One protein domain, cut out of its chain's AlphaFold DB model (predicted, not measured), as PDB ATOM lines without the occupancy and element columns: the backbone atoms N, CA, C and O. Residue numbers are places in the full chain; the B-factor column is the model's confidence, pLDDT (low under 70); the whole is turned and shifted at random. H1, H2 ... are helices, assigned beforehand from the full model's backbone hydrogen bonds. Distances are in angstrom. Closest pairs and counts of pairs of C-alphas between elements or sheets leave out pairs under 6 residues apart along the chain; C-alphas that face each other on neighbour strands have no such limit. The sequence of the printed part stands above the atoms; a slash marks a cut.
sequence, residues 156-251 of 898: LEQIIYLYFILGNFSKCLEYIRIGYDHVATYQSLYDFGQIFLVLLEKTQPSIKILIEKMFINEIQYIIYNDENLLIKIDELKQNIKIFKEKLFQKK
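Overview. This is residues 156 to 251 of the 898 residues of the protein "Hypothetical protein" of Rotaria sordida (UniProt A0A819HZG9). Four helices, H1 to H4, make an up-and-down bundle, each running against the one before, and the long H6 crosses H1 and H3. The printed part has 96 residues with six named helices, H1 to H6 in order, and no named strand: all helix. It is compact, radius of gyration of the C-alphas 13.4 A, spans 45 by 31 by 28 A.

Arrangement. H1, residues 156 to 165, and H2, 169 to 180, touch as a hairpin, C-alphas Ile 160 and Cys 172 closest at 5.3 A. H3, 187 to 203, touches H2 through 189 to 193 alone, C-alphas Ile 176 and Gly 193 closest at 5.8 A. H4, 205 to 214, touches H3, C-alphas Glu 201 and Lys 208 closest at 5.7 A. H5, 218 to 221, touches no helix. H6, 227 to 247, is about perpendicular to H3, 83 degrees, C-alphas Ile 195 and Ile 233 closest at 6.5 A. Every O i to N i+4 pair is within hydrogen-bond range in H1, H2, H3 and H6; 4 of 6 in H4.

Along the chain. C-alpha 156 is at (115.155, 69.177, 98.776), C-alpha 247 at (105.917, 65.260, 111.756). H6 spans 30.5 A.

Size, cuts and confidence. The printed part has no cut; pLDDT is under 70 at residues 214 to 230, among others.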
ATOM      1  N   LEU A 156     116.006  68.185  99.432       85.62
ATOM      2  CA  LEU A 156     115.155  69.177  98.776       85.62
ATOM      3  C   LEU A 156     113.694  68.698  98.743       85.62
ATOM      4  O   LEU A 156     112.806  69.450  99.129       85.62
ATOM      5  N   GLU A 157     113.458  67.424  98.408       86.12
ATOM      6  CA  GLU A 157     112.132  66.788  98.500       86.12
ATOM      7  C   GLU A 157     111.535  66.898  99.915       86.12
ATOM      8  O   GLU A 157     110.404  67.363 100.074       86.12
ATOM      9  N   GLN A 158     112.300  66.548 100.962       87.19
ATOM     10  CA  GLN A 158     111.806  66.625 102.344       87.19
ATOM     11  C   GLN A 158     111.521  68.075 102.782       87.19
ATOM     12  O   GLN A 158     110.573  68.315 103.527       87.19
ATOM     13  N   ILE A 159     112.296  69.059 102.310       88.12
ATOM     14  CA  ILE A 159     112.046  70.490 102.562       88.12
ATOM     15  C   ILE A 159     110.780  70.969 101.848       88.12
ATOM     16  O   ILE A 159     109.996  71.721 102.432       88.12
ATOM     17  N   ILE A 160     110.557  70.531 100.609       88.06
ATOM     18  CA  ILE A 160     109.363  70.861  99.825       88.06
ATOM     19  C   ILE A 160     108.112  70.302 100.522       88.06
ATOM     20  O   ILE A 160     107.164  71.059 100.748       88.06
ATOM     21  N   TYR A 161     108.143  69.044 100.986       87.31
ATOM     22  CA  TYR A 161     107.083  68.468 101.827       87.31
ATOM     23  C   TYR A 161     106.880  69.247 103.136       87.31
ATOM     24  O   TYR A 161     105.745  69.588 103.479       87.31
ATOM     25  N   LEU A 162     107.961  69.571 103.853       86.69
ATOM     26  CA  LEU A 162     107.916  70.313 105.115       86.69
ATOM     27  C   LEU A 162     107.257  71.689 104.945       86.69
ATOM     28  O   LEU A 162     106.340  72.023 105.693       86.69
ATOM     29  N   TYR A 163     107.671  72.479 103.951       84.31
ATOM     30  CA  TYR A 163     107.109  73.814 103.739       84.31
ATOM     31  C   TYR A 163     105.694  73.809 103.168       84.31
ATOM     32  O   TYR A 163     104.911  74.689 103.528       84.31
ATOM     33  N   PHE A 164     105.333  72.805 102.366       84.56
ATOM     34  CA  PHE A 164     103.949  72.577 101.952       84.56
ATOM     35  C   PHE A 164     103.039  72.279 103.155       84.56
ATOM     36  O   PHE A 164     101.989  72.899 103.305       84.56
ATOM     37  N   ILE A 165     103.466  71.393 104.062       80.94
ATOM     38  CA  ILE A 165     102.705  71.033 105.273       80.94
ATOM     39  C   ILE A 165     102.615  72.202 106.266       80.94
ATOM     40  O   ILE A 165     101.593  72.351 106.936       80.94
ATOM     41  N   LEU A 166     103.643  73.055 106.331       80.00
ATOM     42  CA  LEU A 166     103.640  74.311 107.095       80.00
ATOM     43  C   LEU A 166     102.892  75.466 106.392       80.00
ATOM     44  O   LEU A 166     102.846  76.568 106.934       80.00
ATOM     45  N   GLY A 167     102.336  75.257 105.192       78.19
ATOM     46  CA  GLY A 167     101.591  76.270 104.432       78.19
ATOM     47  C   GLY A 167     102.429  77.439 103.892       78.19
ATOM     48  O   GLY A 167     101.872  78.441 103.443       78.19
ATOM     49  N   ASN A 168     103.764  77.351 103.920       81.94
ATOM     50  CA  ASN A 168     104.649  78.401 103.411       81.94
ATOM     51  C   ASN A 168     104.991  78.143 101.938       81.94
ATOM     52  O   ASN A 168     106.067  77.655 101.580       81.94
ATOM     53  N   PHE A 169     104.035  78.474 101.079       79.44
ATOM     54  CA  PHE A 169     104.126  78.192  99.652       79.44
ATOM     55  C   PHE A 169     105.190  79.023  98.918       79.44
ATOM     56  O   PHE A 169     105.721  78.538  97.925       79.44
ATOM     57  N   SER A 170     105.569  80.219  99.395       80.00
ATOM     58  CA  SER A 170     106.633  80.995  98.733       80.00
ATOM     59  C   SER A 170     107.990  80.306  98.874       80.00
ATOM     60  O   SER A 170     108.653  80.078  97.867       80.00
ATOM     61  N   LYS A 171     108.354  79.863 100.088       82.00
ATOM     62  CA  LYS A 171     109.560  79.041 100.286       82.00
ATOM     63  C   LYS A 171     109.470  77.710  99.546       82.00
ATOM     64  O   LYS A 171     110.464  77.262  98.991       82.00
ATOM     65  N   CYS A 172     108.292  77.086  99.499       83.81
ATOM     66  CA  CYS A 172     108.086  75.865  98.718       83.81
ATOM     67  C   CYS A 172     108.469  76.073  97.237       83.81
ATOM     68  O   CYS A 172     109.252  75.297  96.698       83.81
ATOM     69  N   LEU A 173     108.018  77.169  96.614       82.69
ATOM     70  CA  LEU A 173     108.364  77.525  95.233       82.69
ATOM     71  C   LEU A 173     109.841  77.930  95.060       82.69
ATOM     72  O   LEU A 173     110.432  77.600  94.035       82.69
ATOM     73  N   GLU A 174     110.457  78.580  96.052       83.81
ATOM     74  CA  GLU A 174     111.904  78.863  96.068       83.81
ATOM     75  C   GLU A 174     112.737  77.565  96.055       83.81
ATOM     76  O   GLU A 174     113.638  77.427  95.228       83.81
ATOM     77  N   TYR A 175     112.414  76.576  96.899       84.00
ATOM     78  CA  TYR A 175     113.124  75.287  96.907       84.00
ATOM     79  C   TYR A 175     112.815  74.426  95.678       84.00
ATOM     80  O   TYR A 175     113.718  73.766  95.174       84.00
ATOM     81  N   ILE A 176     111.590  74.468  95.143       82.19
ATOM     82  CA  ILE A 176     111.280  73.841  93.849       82.19
ATOM     83  C   ILE A 176     112.176  74.441  92.757       82.19
ATOM     84  O   ILE A 176     112.821  73.689  92.030       82.19
ATOM     85  N   ARG A 177     112.301  75.775  92.687       80.81
ATOM     86  CA  ARG A 177     113.164  76.458  91.711       80.81
ATOM     87  C   ARG A 177     114.638  76.060  91.827       80.81
ATOM     88  O   ARG A 177     115.248  75.780  90.804       80.81
ATOM     89  N   ILE A 178     115.176  75.935  93.041       80.19
ATOM     90  CA  ILE A 178     116.545  75.432  93.266       80.19
ATOM     91  C   ILE A 178     116.741  74.022  92.660       80.19
ATOM     92  O   ILE A 178     117.838  73.683  92.222       80.19
ATOM     93  N   GLY A 179     115.682  73.208  92.570       73.88
ATOM     94  CA  GLY A 179     115.695  71.943  91.827       73.88
ATOM     95  C   GLY A 179     115.725  72.117  90.301       73.88
ATOM     96  O   GLY A 179     116.433  71.374  89.622       73.88
ATOM     97  N   TYR A 180     115.014  73.115  89.761       74.00
ATOM     98  CA  TYR A 180     115.038  73.464  88.332       74.00
ATOM     99  C   TYR A 180     116.396  74.031  87.880       74.00
ATOM    100  O   TYR A 180     116.888  73.660  86.816       74.00
ATOM    101  N   ASP A 181     117.043  74.859  88.703       72.38
ATOM    102  CA  ASP A 181     118.355  75.446  88.390       72.38
ATOM    103  C   ASP A 181     119.468  74.364  88.242       72.38
ATOM    104  O   ASP A 181     120.506  74.618  87.632       72.38
ATOM    105  N   HIS A 182     119.240  73.133  88.734       69.25
ATOM    106  CA  HIS A 182     120.182  71.998  88.701       69.25
ATOM    107  C   HIS A 182     119.705  70.782  87.864       69.25
ATOM    108  O   HIS A 182     120.217  69.670  88.022       69.25
ATOM    109  N   VAL A 183     118.763  70.972  86.930       62.06
ATOM    110  CA  VAL A 183     118.155  69.905  86.091       62.06
ATOM    111  C   VAL A 183     119.154  68.941  85.447       62.06
ATOM    112  O   VAL A 183     118.885  67.741  85.380       62.06
ATOM    113  N   ALA A 184     120.320  69.432  85.017       58.72
ATOM    114  CA  ALA A 184     121.328  68.644  84.309       58.72
ATOM    115  C   ALA A 184     121.879  67.429  85.093       58.72
ATOM    116  O   ALA A 184     122.518  66.571  84.487       58.72
ATOM    117  N   THR A 185     121.646  67.333  86.412       61.38
ATOM    118  CA  THR A 185     122.111  66.200  87.235       61.38
ATOM    119  C   THR A 185     121.003  65.274  87.746       61.38
ATOM    120  O   THR A 185     121.303  64.121  88.050       61.38
ATOM    121  N   TYR A 186     119.743  65.725  87.857       68.75
ATOM    122  CA  TYR A 186     118.669  64.962  88.521       68.75
ATOM    123  C   TYR A 186     117.295  65.104  87.840       68.75
ATOM    124  O   TYR A 186     116.410  65.796  88.340       68.75
ATOM    125  N   GLN A 187     117.069  64.368  86.747       68.38
ATOM    126  CA  GLN A 187     115.772  64.338  86.043       68.38
ATOM    127  C   GLN A 187     114.583  64.000  86.967       68.38
ATOM    128  O   GLN A 187     113.530  64.617  86.866       68.38
ATOM    129  N   SER A 188     114.752  63.084  87.928       68.69
ATOM    130  CA  SER A 188     113.689  62.723  88.881       68.69
ATOM    131  C   SER A 188     113.217  63.896  89.751       68.69
ATOM    132  O   SER A 188     112.065  63.917  90.173       68.69
ATOM    133  N   LEU A 189     114.091  64.875  90.005       71.06
ATOM    134  CA  LEU A 189     113.792  66.071  90.794       71.06
ATOM    135  C   LEU A 189     113.006  67.107  89.973       71.06
ATOM    136  O   LEU A 189     112.142  67.791  90.521       71.06
ATOM    137  N   TYR A 190     113.259  67.178  88.663       72.56
ATOM    138  CA  TYR A 190     112.466  67.959  87.708       72.56
ATOM    139  C   TYR A 190     111.054  67.385  87.564       72.56
ATOM    140  O   TYR A 190     110.076  68.114  87.732       72.56
ATOM    141  N   ASP A 191     110.947  66.070  87.347       71.75
ATOM    142  CA  ASP A 191     109.671  65.351  87.288       71.75
ATOM    143  C   ASP A 191     108.871  65.558  88.589       71.75
ATOM    144  O   ASP A 191     107.689  65.907  88.551       71.75
ATOM    145  N   PHE A 192     109.519  65.407  89.753       78.69
ATOM    146  CA  PHE A 192     108.919  65.699  91.057       78.69
ATOM    147  C   PHE A 192     108.438  67.153  91.150       78.69
ATOM    148  O   PHE A 192     107.281  67.386  91.500       78.69
ATOM    149  N   GLY A 193     109.287  68.122  90.790       79.19
ATOM    150  CA  GLY A 193     108.964  69.550  90.797       79.19
ATOM    151  C   GLY A 193     107.742  69.889  89.942       79.19
ATOM    152  O   GLY A 193     106.829  70.553  90.432       79.19
ATOM    153  N   GLN A 194     107.663  69.366  88.714       75.88
ATOM    154  CA  GLN A 194     106.506  69.552  87.830       75.88
ATOM    155  C   GLN A 194     105.213  69.019  88.459       75.88
ATOM    156  O   GLN A 194     104.208  69.732  88.528       75.88
ATOM    157  N   ILE A 195     105.227  67.779  88.959       74.88
ATOM    158  CA  ILE A 195     104.040  67.153  89.559       74.88
ATOM    159  C   ILE A 195     103.635  67.904  90.843       74.88
ATOM    160  O   ILE A 195     102.442  68.083  91.111       74.88
ATOM    161  N   PHE A 196     104.607  68.417  91.606       80.06
ATOM    162  CA  PHE A 196     104.362  69.213  92.807       80.06
ATOM    163  C   PHE A 196     103.783  70.603  92.499       80.06
ATOM    164  O   PHE A 196     102.898  71.060  93.222       80.06
ATOM    165  N   LEU A 197     104.194  71.259  91.406       78.69
ATOM    166  CA  LEU A 197     103.573  72.506  90.937       78.69
ATOM    167  C   LEU A 197     102.101  72.293  90.542       78.69
ATOM    168  O   LEU A 197     101.245  73.089  90.931       78.69
ATOM    169  N   VAL A 198     101.774  71.185  89.865       74.75
ATOM    170  CA  VAL A 198     100.377  70.828  89.544       74.75
ATOM    171  C   VAL A 198      99.572  70.499  90.814       74.75
ATOM    172  O   VAL A 198      98.384  70.820  90.893       74.75
ATOM    173  N   LEU A 199     100.190  69.897  91.837       77.12
ATOM    174  CA  LEU A 199      99.556  69.688  93.146       77.12
ATOM    175  C   LEU A 199      99.309  71.016  93.888       77.12
ATOM    176  O   LEU A 199      98.236  71.194  94.467       77.12
ATOM    177  N   LEU A 200     100.263  71.951  93.852       77.88
ATOM    178  CA  LEU A 200     100.131  73.297  94.421       77.88
ATOM    179  C   LEU A 200      98.988  74.073  93.760       77.88
ATOM    180  O   LEU A 200      98.118  74.586  94.459       77.88
ATOM    181  N   GLU A 201      98.924  74.095  92.428       74.12
ATOM    182  CA  GLU A 201      97.841  74.758  91.694       74.12
ATOM    183  C   GLU A 201      96.465  74.153  92.031       74.12
ATOM    184  O   GLU A 201      95.519  74.883  92.328       74.12
ATOM    185  N   LYS A 202      96.361  72.815  92.064       71.44
ATOM    186  CA  LYS A 202      95.119  72.101  92.419       71.44
ATOM    187  C   LYS A 202      94.692  72.290  93.879       71.44
ATOM    188  O   LYS A 202      93.521  72.081  94.182       71.44
ATOM    189  N   THR A 203      95.608  72.640  94.786       69.88
ATOM    190  CA  THR A 203      95.303  72.831  96.218       69.88
ATOM    191  C   THR A 203      95.143  74.295  96.620       69.88
ATOM    192  O   THR A 203      94.431  74.566  97.586       69.88
ATOM    193  N   GLN A 204      95.757  75.235  95.894       73.69
ATOM    194  CA  GLN A 204      95.678  76.683  96.111       73.69
ATOM    195  C   GLN A 204      95.726  77.445  94.764       73.69
ATOM    196  O   GLN A 204      96.778  77.963  94.376       73.69
ATOM    197  N   PRO A 205      94.593  77.585  94.046       73.19
ATOM    198  CA  PRO A 205      94.563  78.217  92.719       73.19
ATOM    199  C   PRO A 205      94.936  79.711  92.733       73.19
ATOM    200  O   PRO A 205      95.346  80.258  91.713       73.19
ATOM    201  N   SER A 206      94.874  80.372  93.893       70.25
ATOM    202  CA  SER A 206      95.379  81.736  94.115       70.25
ATOM    203  C   SER A 206      96.886  81.883  93.853       70.25
ATOM    204  O   SER A 206      97.354  82.975  93.529       70.25
ATOM    205  N   ILE A 207      97.648  80.792  93.964       70.75
ATOM    206  CA  ILE A 207      99.110  80.766  93.811       70.75
ATOM    207  C   ILE A 207      99.515  80.595  92.337       70.75
ATOM    208  O   ILE A 207     100.659  80.880  91.985       70.75
ATOM    209  N   LYS A 208      98.572  80.243  91.447       70.25
ATOM    210  CA  LYS A 208      98.796  80.085  90.000       70.25
ATOM    211  C   LYS A 208      99.537  81.279  89.384       70.25
ATOM    212  O   LYS A 208     100.567  81.090  88.754       70.25
ATOM    213  N   ILE A 209      99.096  82.505  89.680       70.56
ATOM    214  CA  ILE A 209      99.707  83.751  89.177       70.56
ATOM    215  C   ILE A 209     101.162  83.921  89.662       70.56
ATOM    216  O   ILE A 209     101.965  84.584  89.005       70.56
ATOM    217  N   LEU A 210     101.524  83.352  90.818       68.62
ATOM    218  CA  LEU A 210     102.900  83.365  91.320       68.62
ATOM    219  C   LEU A 210     103.756  82.302  90.618       68.62
ATOM    220  O   LEU A 210     104.888  82.596  90.247       68.62
ATOM    221  N   ILE A 211     103.202  81.106  90.388       69.56
ATOM    222  CA  ILE A 211     103.846  80.022  89.630       69.56
ATOM    223  C   ILE A 211     104.125  80.486  88.192       69.56
ATOM    224  O   ILE A 211     105.274  80.467  87.759       69.56
ATOM    225  N   GLU A 212     103.111  81.016  87.504       70.06
ATOM    226  CA  GLU A 212     103.216  81.587  86.154       70.06
ATOM    227  C   GLU A 212     104.286  82.682  86.056       70.06
ATOM    228  O   GLU A 212     104.976  82.764  85.047       70.06
ATOM    229  N   LYS A 213     104.467  83.504  87.102       70.94
ATOM    230  CA  LYS A 213     105.495  84.562  87.147       70.94
ATOM    231  C   LYS A 213     106.893  84.075  87.528       70.94
ATOM    232  O   LYS A 213     107.863  84.739  87.176       70.94
ATOM    233  N   MET A 214     107.010  82.985  88.285       65.12
ATOM    234  CA  MET A 214     108.302  82.446  88.724       65.12
ATOM    235  C   MET A 214     108.910  81.466  87.717       65.12
ATOM    236  O   MET A 214     110.132  81.390  87.654       65.12
ATOM    237  N   PHE A 215     108.074  80.770  86.939       69.00
ATOM    238  CA  PHE A 215     108.463  79.680  86.038       69.00
ATOM    239  C   PHE A 215     108.047  79.946  84.574       69.00
ATOM    240  O   PHE A 215     107.617  79.040  83.858       69.00
ATOM    241  N   ILE A 216     108.120  81.214  84.137       59.41
ATOM    242  CA  ILE A 216     107.626  81.704  82.829       59.41
ATOM    243  C   ILE A 216     108.131  80.847  81.653       59.41
ATOM    244  O   ILE A 216     107.392  80.636  80.691       59.41
ATOM    245  N   ASN A 217     109.370  80.351  81.732       55.16
ATOM    246  CA  ASN A 217     110.006  79.586  80.660       55.16
ATOM    247  C   ASN A 217     109.911  78.065  80.889       55.16
ATOM    248  O   ASN A 217     109.794  77.303  79.934       55.16
ATOM    249  N   GLU A 218     109.925  77.603  82.141       56.44
ATOM    250  CA  GLU A 218     109.908  76.180  82.504       56.44
ATOM    251  C   GLU A 218     108.507  75.546  82.383       56.44
ATOM    252  O   GLU A 218     108.387  74.329  82.242       56.44
ATOM    253  N   ILE A 219     107.443  76.361  82.388       51.53
ATOM    254  CA  ILE A 219     106.039  75.939  82.215       51.53
ATOM    255  C   ILE A 219     105.721  75.453  80.784       51.53
ATOM    256  O   ILE A 219     104.676  74.841  80.560       51.53
ATOM    257  N   GLN A 220     106.609  75.659  79.805       47.88
ATOM    258  CA  GLN A 220     106.304  75.478  78.376       47.88
ATOM    259  C   GLN A 220     105.985  74.027  77.930       47.88
ATOM    260  O   GLN A 220     105.683  73.810  76.758       47.88
ATOM    261  N   TYR A 221     106.001  73.043  78.838       47.50
ATOM    262  CA  TYR A 221     105.639  71.646  78.562       47.50
ATOM    263  C   TYR A 221     104.713  70.986  79.610       47.50
ATOM    264  O   TYR A 221     104.818  69.784  79.861       47.50
ATOM    265  N   ILE A 222     103.753  71.718  80.201       48.16
ATOM    266  CA  ILE A 222     102.670  71.055  80.961       48.16
ATOM    267  C   ILE A 222     101.722  70.317  79.998       48.16
ATOM    268  O   ILE A 222     100.735  70.873  79.511       48.16
ATOM    269  N   ILE A 223     101.986  69.029  79.770       45.12
ATOM    270  CA  ILE A 223     101.027  68.105  79.151       45.12
ATOM    271  C   ILE A 223      99.944  67.770  80.188       45.12
ATOM    272  O   ILE A 223      99.986  66.752  80.881       45.12
ATOM    273  N   TYR A 224      98.933  68.634  80.292       50.88
ATOM    274  CA  TYR A 224      97.647  68.227  80.853       50.88
ATOM    275  C   TYR A 224      97.013  67.204  79.898       50.88
ATOM    276  O   TYR A 224      96.505  67.613  78.856       50.88
ATOM    277  N   ASN A 225      97.090  65.906  80.237       47.66
ATOM    278  CA  ASN A 225      96.055  64.865  80.020       47.66
ATOM    279  C   ASN A 225      96.529  63.406  80.239       47.66
ATOM    280  O   ASN A 225      95.736  62.490  80.043       47.66
ATOM    281  N   ASP A 226      97.760  63.149  80.699       55.97
ATOM    282  CA  ASP A 226      98.189  61.779  81.029       55.97
ATOM    283  C   ASP A 226      97.556  61.255  82.334       55.97
ATOM    284  O   ASP A 226      97.793  61.795  83.418       55.97
ATOM    285  N   GLU A 227      96.837  60.127  82.263       58.25
ATOM    286  CA  GLU A 227      96.294  59.420  83.442       58.25
ATOM    287  C   GLU A 227      97.401  59.037  84.444       58.25
ATOM    288  O   GLU A 227      97.230  59.157  85.659       58.25
ATOM    289  N   ASN A 228      98.587  58.687  83.932       61.78
ATOM    290  CA  ASN A 228      99.792  58.400  84.718       61.78
ATOM    291  C   ASN A 228     100.200  59.555  85.652       61.78
ATOM    292  O   ASN A 228     100.754  59.314  86.726       61.78
ATOM    293  N   LEU A 229      99.933  60.811  85.273       67.75
ATOM    294  CA  LEU A 229     100.256  61.976  86.098       67.75
ATOM    295  C   LEU A 229      99.272  62.124  87.269       67.75
ATOM    296  O   LEU A 229      99.666  62.583  88.341       67.75
ATOM    297  N   LEU A 230      98.017  61.686  87.113       67.62
ATOM    298  CA  LEU A 230      97.048  61.661  88.213       67.62
ATOM    299  C   LEU A 230      97.427  60.608  89.266       67.62
ATOM    300  O   LEU A 230      97.411  60.919  90.455       67.62
ATOM    301  N   ILE A 231      97.863  59.420  88.829       73.06
ATOM    302  CA  ILE A 231      98.357  58.352  89.717       73.06
ATOM    303  C   ILE A 231      99.541  58.863  90.555       73.06
ATOM    304  O   ILE A 231      99.490  58.808  91.783       73.06
ATOM    305  N   LYS A 232     100.557  59.463  89.915       75.12
ATOM    306  CA  LYS A 232     101.709  60.057  90.621       75.12
ATOM    307  C   LYS A 232     101.305  61.176  91.594       75.12
ATOM    308  O   LYS A 232     101.883  61.287  92.672       75.12
ATOM    309  N   ILE A 233     100.305  62.001  91.259       75.38
ATOM    310  CA  ILE A 233      99.762  63.013  92.185       75.38
ATOM    311  C   ILE A 233      99.171  62.356  93.441       75.38
ATOM    312  O   ILE A 233      99.362  62.875  94.543       75.38
ATOM    313  N   ASP A 234      98.462  61.237  93.305       77.38
ATOM    314  CA  ASP A 234      97.838  60.554  94.440       77.38
ATOM    315  C   ASP A 234      98.849  59.758  95.283       77.38
ATOM    316  O   ASP A 234      98.740  59.757  96.513       77.38
ATOM    317  N   GLU A 235      99.901  59.200  94.675       81.50
ATOM    318  CA  GLU A 235     101.083  58.691  95.390       81.50
ATOM    319  C   GLU A 235     101.773  59.803  96.201       81.50
ATOM    320  O   GLU A 235     102.062  59.625  97.388       81.50
ATOM    321  N   LEU A 236     101.972  60.993  95.617       81.69
ATOM    322  CA  LEU A 236     102.537  62.138  96.340       81.69
ATOM    323  C   LEU A 236     101.641  62.605  97.493       81.69
ATOM    324  O   LEU A 236     102.157  62.900  98.570       81.69
ATOM    325  N   LYS A 237     100.308  62.614  97.338       80.31
ATOM    326  CA  LYS A 237      99.385  62.895  98.457       80.31
ATOM    327  C   LYS A 237      99.530  61.874  99.588       80.31
ATOM    328  O   LYS A 237      99.488  62.265 100.754       80.31
ATOM    329  N   GLN A 238      99.715  60.590  99.271       83.62
ATOM    330  CA  GLN A 238      99.962  59.550 100.277       83.62
ATOM    331  C   GLN A 238     101.307  59.759 100.984       83.62
ATOM    332  O   GLN A 238     101.350  59.745 102.214       83.62
ATOM    333  N   ASN A 239     102.379  60.060 100.246       81.19
ATOM    334  CA  ASN A 239     103.690  60.373 100.822       81.19
ATOM    335  C   ASN A 239     103.641  61.614 101.730       81.19
ATOM    336  O   ASN A 239     104.131  61.569 102.857       81.19
ATOM    337  N   ILE A 240     102.966  62.687 101.301       83.19
ATOM    338  CA  ILE A 240     102.720  63.889 102.115       83.19
ATOM    339  C   ILE A 240     101.905  63.549 103.370       83.19
ATOM    340  O   ILE A 240     102.203  64.069 104.442       83.19
ATOM    341  N   LYS A 241     100.904  62.660 103.278       82.25
ATOM    342  CA  LYS A 241     100.125  62.198 104.439       82.25
ATOM    343  C   LYS A 241     100.999  61.430 105.433       82.25
ATOM    344  O   LYS A 241     100.962  61.761 106.611       82.25
ATOM    345  N   ILE A 242     101.827  60.492 104.974       83.00
ATOM    346  CA  ILE A 242     102.753  59.718 105.822       83.00
ATOM    347  C   ILE A 242     103.805  60.638 106.466       83.00
ATOM    348  O   ILE A 242     104.078  60.540 107.661       83.00
ATOM    349  N   PHE A 243     104.368  61.578 105.705       80.94
ATOM    350  CA  PHE A 243     105.331  62.567 106.200       80.94
ATOM    351  C   PHE A 243     104.688  63.519 107.225       80.94
ATOM    352  O   PHE A 243     105.287  63.815 108.259       80.94
ATOM    353  N   LYS A 244     103.434  63.938 107.001       80.62
ATOM    354  CA  LYS A 244     102.633  64.703 107.969       80.62
ATOM    355  C   LYS A 244     102.335  63.888 109.230       80.62
ATOM    356  O   LYS A 244     102.455  64.419 110.328       80.62
ATOM    357  N   GLU A 245     101.981  62.614 109.089       81.25
ATOM    358  CA  GLU A 245     101.756  61.703 110.215       81.25
ATOM    359  C   GLU A 245     103.026  61.525 111.052       81.25
ATOM    360  O   GLU A 245     102.920  61.548 112.272       81.25
ATOM    361  N   LYS A 246     104.216  61.457 110.436       79.44
ATOM    362  CA  LYS A 246     105.514  61.469 111.140       79.44
ATOM    363  C   LYS A 246     105.804  62.796 111.848       79.44
ATOM    364  O   LYS A 246     106.071  62.786 113.045       79.44
ATOM    365  N   LEU A 247     105.693  63.934 111.154       75.81
ATOM    366  CA  LEU A 247     105.917  65.260 111.756       75.81
ATOM    367  C   LEU A 247     105.005  65.536 112.959       75.81
ATOM    368  O   LEU A 247     105.440  66.156 113.924       75.81
ATOM    369  N   PHE A 248     103.751  65.081 112.895       72.38
ATOM    370  CA  PHE A 248     102.760  65.230 113.958       72.38
ATOM    371  C   PHE A 248     102.488  63.907 114.692       72.38
ATOM    372  O   PHE A 248     101.378  63.704 115.194       72.38
ATOM    373  N   GLN A 249     103.476  63.002 114.770       62.53
ATOM    374  CA  GLN A 249     103.330  61.767 115.540       62.53
ATOM    375  C   GLN A 249     103.023  62.129 116.993       62.53
ATOM    376  O   GLN A 249     103.868  62.655 117.721       62.53
ATOM    377  N   LYS A 250     101.802  61.816 117.436       45.00
ATOM    378  CA  LYS A 250     101.461  61.844 118.855       45.00
ATOM    379  C   LYS A 250     102.343  60.812 119.557       45.00
ATOM    380  O   LYS A 250     102.000  59.631 119.581       45.00
ATOM    381  N   LYS A 251     103.450  61.251 120.171       43.59
ATOM    382  CA  LYS A 251     104.049  60.491 121.272       43.59
ATOM    383  C   LYS A 251     102.927  60.326 122.303       43.59
ATOM    384  O   LYS A 251     102.561  61.286 122.975       43.59
TER     385      LYS A 251